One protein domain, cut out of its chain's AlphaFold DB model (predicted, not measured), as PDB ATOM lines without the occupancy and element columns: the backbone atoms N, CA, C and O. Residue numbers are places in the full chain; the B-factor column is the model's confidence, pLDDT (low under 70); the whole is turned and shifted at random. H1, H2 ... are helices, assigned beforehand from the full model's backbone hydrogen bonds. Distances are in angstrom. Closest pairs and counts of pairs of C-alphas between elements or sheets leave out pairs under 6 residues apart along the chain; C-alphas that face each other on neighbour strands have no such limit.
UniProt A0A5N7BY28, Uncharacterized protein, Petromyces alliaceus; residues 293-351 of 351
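Overview. This is residues 293 to 351 of the 351 residues of an uncharacterized protein of Petromyces alliaceus (UniProt A0A5N7BY28). From its first residue, the printed part runs along one long helix, H1, kinked by 41 degrees near residue 309; a loop then turns back into the shorter H2, which packs slantwise on residues 313 to 321 of H1, a lopsided helical hairpin. Residues 293 to 302 and 304 to 309 of H1 stick out as an arm. The 59 residues, all helix by class with no named strand, are only just loose, close to extended, with a radius of gyration of the C-alphas of 15.1 A and spans of 49 by 24 by 14 A.

Arrangement. Look at H1, residues 293 to 328, and H2, residues 337 to 349: they touch, closest at the C-alphas of Ala 317 and Val 339, 4.6 A apart. They run opposite ways at a tilt of 36 degrees, only just steep. Every O i to N i+4 pair is within hydrogen-bond range in H2, and 29 of 32 in H1.

Along the chain. Find C-alpha 293 at (129.868, 101.838, 78.215); H1 runs 49.0 A to C-alpha 328. H2 ends at C-alpha 349, (111.817, 101.898, 98.215).

Size, cuts and confidence. The printed part has no cut, and its link is short. Look for pLDDT under 70 at residues 328 to 333 and 351.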
ATOM      1  N   GLU A 293     130.038 100.393  78.036       81.81
ATOM      2  CA  GLU A 293     129.868 101.838  78.215       81.81
ATOM      3  C   GLU A 293     128.439 102.174  78.657       81.81
ATOM      4  O   GLU A 293     128.250 102.962  79.579       81.81
ATOM      5  N   ASP A 294     127.437 101.503  78.082       82.69
ATOM      6  CA  ASP A 294     126.039 101.688  78.472       82.69
ATOM      7  C   ASP A 294     125.790 101.217  79.913       82.69
ATOM      8  O   ASP A 294     125.090 101.892  80.670       82.69
ATOM      9  N   TRP A 295     126.386 100.091  80.323       86.25
ATOM     10  CA  TRP A 295     126.283  99.580  81.696       86.25
ATOM     11  C   TRP A 295     127.022 100.458  82.705       86.25
ATOM     12  O   TRP A 295     126.465 100.745  83.763       86.25
ATOM     13  N   VAL A 296     128.224 100.928  82.367       84.12
ATOM     14  CA  VAL A 296     128.999 101.868  83.191       84.12
ATOM     15  C   VAL A 296     128.233 103.180  83.335       84.12
ATOM     16  O   VAL A 296     128.052 103.658  84.447       84.12
ATOM     17  N   ALA A 297     127.656 103.713  82.256       85.06
ATOM     18  CA  ALA A 297     126.836 104.921  82.313       85.06
ATOM     19  C   ALA A 297     125.536 104.731  83.118       85.06
ATOM     20  O   ALA A 297     125.015 105.675  83.714       85.06
ATOM     21  N   VAL A 298     124.945 103.530  83.121       86.81
ATOM     22  CA  VAL A 298     123.811 103.202  84.004       86.81
ATOM     23  C   VAL A 298     124.261 103.135  85.462       86.81
ATOM     24  O   VAL A 298     123.562 103.659  86.327       86.81
ATOM     25  N   GLU A 299     125.420 102.542  85.741       83.31
ATOM     26  CA  GLU A 299     125.986 102.466  87.088       83.31
ATOM     27  C   GLU A 299     126.369 103.846  87.637       83.31
ATOM     28  O   GLU A 299     126.065 104.136  88.795       83.31
ATOM     29  N   GLU A 300     126.969 104.710  86.818       86.81
ATOM     30  CA  GLU A 300     127.287 106.097  87.168       86.81
ATOM     31  C   GLU A 300     126.016 106.894  87.458       86.81
ATOM     32  O   GLU A 300     125.908 107.509  88.516       86.81
ATOM     33  N   ARG A 301     124.997 106.805  86.592       86.44
ATOM     34  CA  ARG A 301     123.701 107.456  86.843       86.44
ATOM     35  C   ARG A 301     123.028 106.932  88.102       86.44
ATOM     36  O   ARG A 301     122.508 107.720  88.878       86.44
ATOM     37  N   TYR A 302     123.068 105.626  88.355       85.25
ATOM     38  CA  TYR A 302     122.538 105.062  89.595       85.25
ATOM     39  C   TYR A 302     123.310 105.569  90.821       85.25
ATOM     40  O   TYR A 302     122.702 105.904  91.840       85.25
ATOM     41  N   HIS A 303     124.637 105.671  90.739       86.38
ATOM     42  CA  HIS A 303     125.443 106.264  91.803       86.38
ATOM     43  C   HIS A 303     125.103 107.740  92.025       86.38
ATOM     44  O   HIS A 303     124.837 108.142  93.156       86.38
ATOM     45  N   ASP A 304     125.028 108.546  90.979       86.44
ATOM     46  CA  ASP A 304     124.764 109.973  91.131       86.44
ATOM     47  C   ASP A 304     123.320 110.254  91.562       86.44
ATOM     48  O   ASP A 304     123.076 111.078  92.445       86.44
ATOM     49  N   GLU A 305     122.344 109.543  91.005       86.31
ATOM     50  CA  GLU A 305     120.929 109.774  91.288       86.31
ATOM     51  C   GLU A 305     120.496 109.125  92.604       86.31
ATOM     52  O   GLU A 305     119.896 109.783  93.454       86.31
ATOM     53  N   VAL A 306     120.814 107.845  92.819       84.38
ATOM     54  CA  VAL A 306     120.367 107.124  94.018       84.38
ATOM     55  C   VAL A 306     121.311 107.386  95.177       84.38
ATOM     56  O   VAL A 306     120.865 107.791  96.254       84.38
ATOM     57  N   TRP A 307     122.621 107.208  94.982       84.69
ATOM     58  CA  TRP A 307     123.576 107.448  96.064       84.69
ATOM     59  C   TRP A 307     123.825 108.934  96.314       84.69
ATOM     60  O   TRP A 307     124.009 109.298  97.476       84.69
ATOM     61  N   GLY A 308     123.746 109.807  95.309       84.44
ATOM     62  CA  GLY A 308     123.839 111.255  95.524       84.44
ATOM     63  C   GLY A 308     122.724 111.798  96.421       84.44
ATOM     64  O   GLY A 308     122.991 112.621  97.297       84.44
ATOM     65  N   TRP A 309     121.496 111.283  96.294       81.81
ATOM     66  CA  TRP A 309     120.375 111.666  97.164       81.81
ATOM     67  C   TRP A 309     120.354 110.922  98.504       81.81
ATOM     68  O   TRP A 309     120.005 111.506  99.534       81.81
ATOM     69  N   LEU A 310     120.739 109.644  98.526       86.81
ATOM     70  CA  LEU A 310     120.671 108.828  99.736       86.81
ATOM     71  C   LEU A 310     121.838 109.103 100.693       86.81
ATOM     72  O   LEU A 310     121.634 109.136 101.909       86.81
ATOM     73  N   ARG A 311     123.049 109.352 100.179       87.94
ATOM     74  CA  ARG A 311     124.262 109.527 100.994       87.94
ATOM     75  C   ARG A 311     124.146 110.658 102.027       87.94
ATOM     76  O   ARG A 311     124.439 110.376 103.188       87.94
ATOM     77  N   PRO A 312     123.649 111.870 101.701       90.56
ATOM     78  CA  PRO A 312     123.460 112.923 102.700       90.56
ATOM     79  C   PRO A 312     122.472 112.528 103.804       90.56
ATOM     80  O   PRO A 312     122.678 112.847 104.974       90.56
ATOM     81  N   THR A 313     121.401 111.806 103.455       88.88
ATOM     82  CA  THR A 313     120.409 111.355 104.445       88.88
ATOM     83  C   THR A 313     120.962 110.263 105.357       88.88
ATOM     84  O   THR A 313     120.673 110.260 106.553       88.88
ATOM     85  N   LEU A 314     121.803 109.381 104.815       90.81
ATOM     86  CA  LEU A 314     122.472 108.327 105.564       90.81
ATOM     87  C   LEU A 314     123.543 108.896 106.498       90.81
ATOM     88  O   LEU A 314     123.604 108.490 107.652       90.81
ATOM     89  N   GLU A 315     124.330 109.870 106.041       91.00
ATOM     90  CA  GLU A 315     125.325 110.560 106.870       91.00
ATOM     91  C   GLU A 315     124.664 111.342 108.013       91.00
ATOM     92  O   GLU A 315     125.089 111.238 109.164       91.00
ATOM     93  N   ALA A 316     123.573 112.062 107.735       90.19
ATOM     94  CA  ALA A 316     122.818 112.773 108.763       90.19
ATOM     95  C   ALA A 316     122.201 111.816 109.798       90.19
ATOM     96  O   ALA A 316     122.279 112.075 110.999       90.19
ATOM     97  N   ALA A 317     121.627 110.695 109.348       90.19
ATOM     98  CA  ALA A 317     121.086 109.669 110.234       90.19
ATOM     99  C   ALA A 317     122.190 108.982 111.055       90.19
ATOM    100  O   ALA A 317     122.012 108.756 112.250       90.19
ATOM    101  N   ALA A 318     123.341 108.684 110.444       90.50
ATOM    102  CA  ALA A 318     124.488 108.096 111.128       90.50
ATOM    103  C   ALA A 318     125.013 109.024 112.229       90.50
ATOM    104  O   ALA A 318     125.176 108.588 113.369       90.50
ATOM    105  N   LYS A 319     125.180 110.314 111.915       90.62
ATOM    106  CA  LYS A 319     125.597 111.338 112.876       90.62
ATOM    107  C   LYS A 319     124.614 111.473 114.038       90.62
ATOM    108  O   LYS A 319     125.026 111.577 115.187       90.62
ATOM    109  N   GLU A 320     123.315 111.445 113.759       85.69
ATOM    110  CA  GLU A 320     122.276 111.528 114.789       85.69
ATOM    111  C   GLU A 320     122.251 110.294 115.705       85.69
ATOM    112  O   GLU A 320     122.077 110.418 116.919       85.69
ATOM    113  N   ILE A 321     122.462 109.097 115.148       85.69
ATOM    114  CA  ILE A 321     122.584 107.861 115.930       85.69
ATOM    115  C   ILE A 321     123.833 107.905 116.816       85.69
ATOM    116  O   ILE A 321     123.764 107.506 117.980       85.69
ATOM    117  N   GLU A 322     124.958 108.394 116.291       86.19
ATOM    118  CA  GLU A 322     126.209 108.548 117.036       86.19
ATOM    119  C   GLU A 322     126.058 109.552 118.187       86.19
ATOM    120  O   GLU A 322     126.297 109.205 119.343       86.19
ATOM    121  N   GLU A 323     125.522 110.743 117.914       84.56
ATOM    122  CA  GLU A 323     125.264 111.775 118.926       84.56
ATOM    123  C   GLU A 323     124.285 111.287 120.008       84.56
ATOM    124  O   GLU A 323     124.446 111.560 121.202       84.56
ATOM    125  N   ARG A 324     123.271 110.512 119.618       81.44
ATOM    126  CA  ARG A 324     122.332 109.902 120.563       81.44
ATOM    127  C   ARG A 324     122.988 108.808 121.402       81.44
ATOM    128  O   ARG A 324     122.690 108.697 122.595       81.44
ATOM    129  N   LYS A 325     123.876 108.007 120.812       81.69
ATOM    130  CA  LYS A 325     124.649 106.987 121.528       81.69
ATOM    131  C   LYS A 325     125.552 107.631 122.583       81.69
ATOM    132  O   LYS A 325     125.611 107.119 123.700       81.69
ATOM    133  N   GLU A 326     126.174 108.763 122.260       80.69
ATOM    134  CA  GLU A 326     127.011 109.541 123.180       80.69
ATOM    135  C   GLU A 326     126.208 110.199 124.312       80.69
ATOM    136  O   GLU A 326     126.645 110.195 125.462       80.69
ATOM    137  N   LYS A 327     125.017 110.740 124.017       75.38
ATOM    138  CA  LYS A 327     124.232 111.528 124.986       75.38
ATOM    139  C   LYS A 327     123.271 110.722 125.858       75.38
ATOM    140  O   LYS A 327     122.996 111.132 126.982       75.38
ATOM    141  N   GLN A 328     122.703 109.628 125.349       63.81
ATOM    142  CA  GLN A 328     121.556 108.961 125.983       63.81
ATOM    143  C   GLN A 328     121.767 107.487 126.329       63.81
ATOM    144  O   GLN A 328     120.825 106.871 126.820       63.81
ATOM    145  N   GLY A 329     122.957 106.912 126.121       57.06
ATOM    146  CA  GLY A 329     123.303 105.584 126.644       57.06
ATOM    147  C   GLY A 329     122.221 104.524 126.399       57.06
ATOM    148  O   GLY A 329     121.514 104.127 127.317       57.06
ATOM    149  N   ASN A 330     122.077 104.083 125.147       59.09
ATOM    150  CA  ASN A 330     121.204 102.977 124.724       59.09
ATOM    151  C   ASN A 330     119.724 103.058 125.169       59.09
ATOM    152  O   ASN A 330     119.035 102.038 125.234       59.09
ATOM    153  N   GLN A 331     119.203 104.249 125.478       57.69
ATOM    154  CA  GLN A 331     117.775 104.416 125.736       57.69
ATOM    155  C   GLN A 331     116.985 104.346 124.424       57.69
ATOM    156  O   GLN A 331     117.276 105.064 123.465       57.69
ATOM    157  N   ARG A 332     115.947 103.494 124.388       59.88
ATOM    158  CA  ARG A 332     114.917 103.420 123.331       59.88
ATOM    159  C   ARG A 332     113.996 104.658 123.369       59.88
ATOM    160  O   ARG A 332     112.806 104.547 123.629       59.88
ATOM    161  N   GLY A 333     114.550 105.845 123.157       63.22
ATOM    162  CA  GLY A 333     113.792 107.020 122.723       63.22
ATOM    163  C   GLY A 333     113.369 106.923 121.252       63.22
ATOM    164  O   GLY A 333     113.844 106.062 120.505       63.22
ATOM    165  N   GLU A 334     112.467 107.797 120.838       71.50
ATOM    166  CA  GLU A 334     111.979 107.897 119.460       71.50
ATOM    167  C   GLU A 334     113.131 108.169 118.474       71.50
ATOM    168  O   GLU A 334     114.132 108.797 118.828       71.50
ATOM    169  N   ASP A 335     113.034 107.616 117.260       81.81
ATOM    170  CA  ASP A 335     114.008 107.850 116.186       81.81
ATOM    171  C   ASP A 335     114.107 109.359 115.923       81.81
ATOM    172  O   ASP A 335     113.090 110.049 115.851       81.81
ATOM    173  N   GLY A 336     115.326 109.877 115.795       84.94
ATOM    174  CA  GLY A 336     115.517 111.296 115.537       84.94
ATOM    175  C   GLY A 336     115.122 111.697 114.102       84.94
ATOM    176  O   GLY A 336     114.961 110.823 113.240       84.94
ATOM    177  N   PRO A 337     114.889 112.993 113.820       88.00
ATOM    178  CA  PRO A 337     114.376 113.476 112.536       88.00
ATOM    179  C   PRO A 337     115.145 113.008 111.291       88.00
ATOM    180  O   PRO A 337     114.513 112.794 110.256       88.00
ATOM    181  N   ALA A 338     116.470 112.841 111.336       88.88
ATOM    182  CA  ALA A 338     117.231 112.351 110.183       88.88
ATOM    183  C   ALA A 338     117.049 110.838 109.994       88.88
ATOM    184  O   ALA A 338     116.819 110.378 108.874       88.88
ATOM    185  N   VAL A 339     117.039 110.071 111.088       88.62
ATOM    186  CA  VAL A 339     116.715 108.633 111.065       88.62
ATOM    187  C   VAL A 339     115.283 108.399 110.571       88.62
ATOM    188  O   VAL A 339     115.037 107.488 109.779       88.62
ATOM    189  N   GLN A 340     114.333 109.248 110.969       89.12
ATOM    190  CA  GLN A 340     112.945 109.176 110.520       89.12
ATOM    191  C   GLN A 340     112.813 109.468 109.020       89.12
ATOM    192  O   GLN A 340     112.084 108.756 108.325       89.12
ATOM    193  N   ARG A 341     113.547 110.464 108.503       88.44
ATOM    194  CA  ARG A 341     113.619 110.748 107.059       88.44
ATOM    195  C   ARG A 341     114.174 109.553 106.287       88.44
ATOM    196  O   ARG A 341     113.540 109.119 105.329       88.44
ATOM    197  N   LEU A 342     115.287 108.970 106.737       90.44
ATOM    198  CA  LEU A 342     115.869 107.775 106.116       90.44
ATOM    199  C   LEU A 342     114.885 106.594 106.131       90.44
ATOM    200  O   LEU A 342     114.679 105.933 105.117       90.44
ATOM    201  N   LYS A 343     114.213 106.357 107.261       89.25
ATOM    202  CA  LYS A 343     113.212 105.290 107.415       89.25
ATOM    203  C   LYS A 343     112.013 105.469 106.487       89.25
ATOM    204  O   LYS A 343     111.508 104.485 105.950       89.25
ATOM    205  N   MET A 344     111.558 106.706 106.295       91.56
ATOM    206  CA  MET A 344     110.495 107.031 105.346       91.56
ATOM    207  C   MET A 344     110.935 106.713 103.913       91.56
ATOM    208  O   MET A 344     110.225 105.988 103.221       91.56
ATOM    209  N   ILE A 345     112.126 107.160 103.502       89.88
ATOM    210  CA  ILE A 345     112.688 106.879 102.169       89.88
ATOM    211  C   ILE A 345     112.785 105.365 101.929       89.88
ATOM    212  O   ILE A 345     112.248 104.857 100.947       89.88
ATOM    213  N   LEU A 346     113.365 104.617 102.872       88.69
ATOM    214  CA  LEU A 346     113.491 103.159 102.776       88.69
ATOM    215  C   LEU A 346     112.136 102.442 102.710       88.69
ATOM    216  O   LEU A 346     112.009 101.414 102.047       88.69
ATOM    217  N   ARG A 347     111.106 102.975 103.379       89.81
ATOM    218  CA  ARG A 347     109.743 102.436 103.288       89.81
ATOM    219  C   ARG A 347     109.167 102.607 101.883       89.81
ATOM    220  O   ARG A 347     108.490 101.696 101.419       89.81
ATOM    221  N   HIS A 348     109.433 103.731 101.224       86.31
ATOM    222  CA  HIS A 348     108.985 103.973  99.851       86.31
ATOM    223  C   HIS A 348     109.766 103.153  98.811       86.31
ATOM    224  O   HIS A 348     109.207 102.835  97.771       86.31
ATOM    225  N   MET A 349     111.007 102.748  99.104       83.69
ATOM    226  CA  MET A 349     111.817 101.898  98.215       83.69
ATOM    227  C   MET A 349     111.478 100.398  98.280       83.69
ATOM    228  O   MET A 349     111.910  99.642  97.419       83.69
ATOM    229  N   ARG A 350     110.751  99.942  99.307       77.00
ATOM    230  CA  ARG A 350     110.434  98.516  99.525       77.00
ATOM    231  C   ARG A 350     109.157  98.047  98.797       77.00
ATOM    232  O   ARG A 350     108.757  96.902  98.987       77.00
ATOM    233  N   ALA A 351     108.492  98.936  98.058       47.31
ATOM    234  CA  ALA A 351     107.211  98.674  97.399       47.31
ATOM    235  C   ALA A 351     107.350  97.806  96.143       47.31
ATOM    236  O   ALA A 351     108.329  98.017  95.394       47.31
TER     237      ALA A 351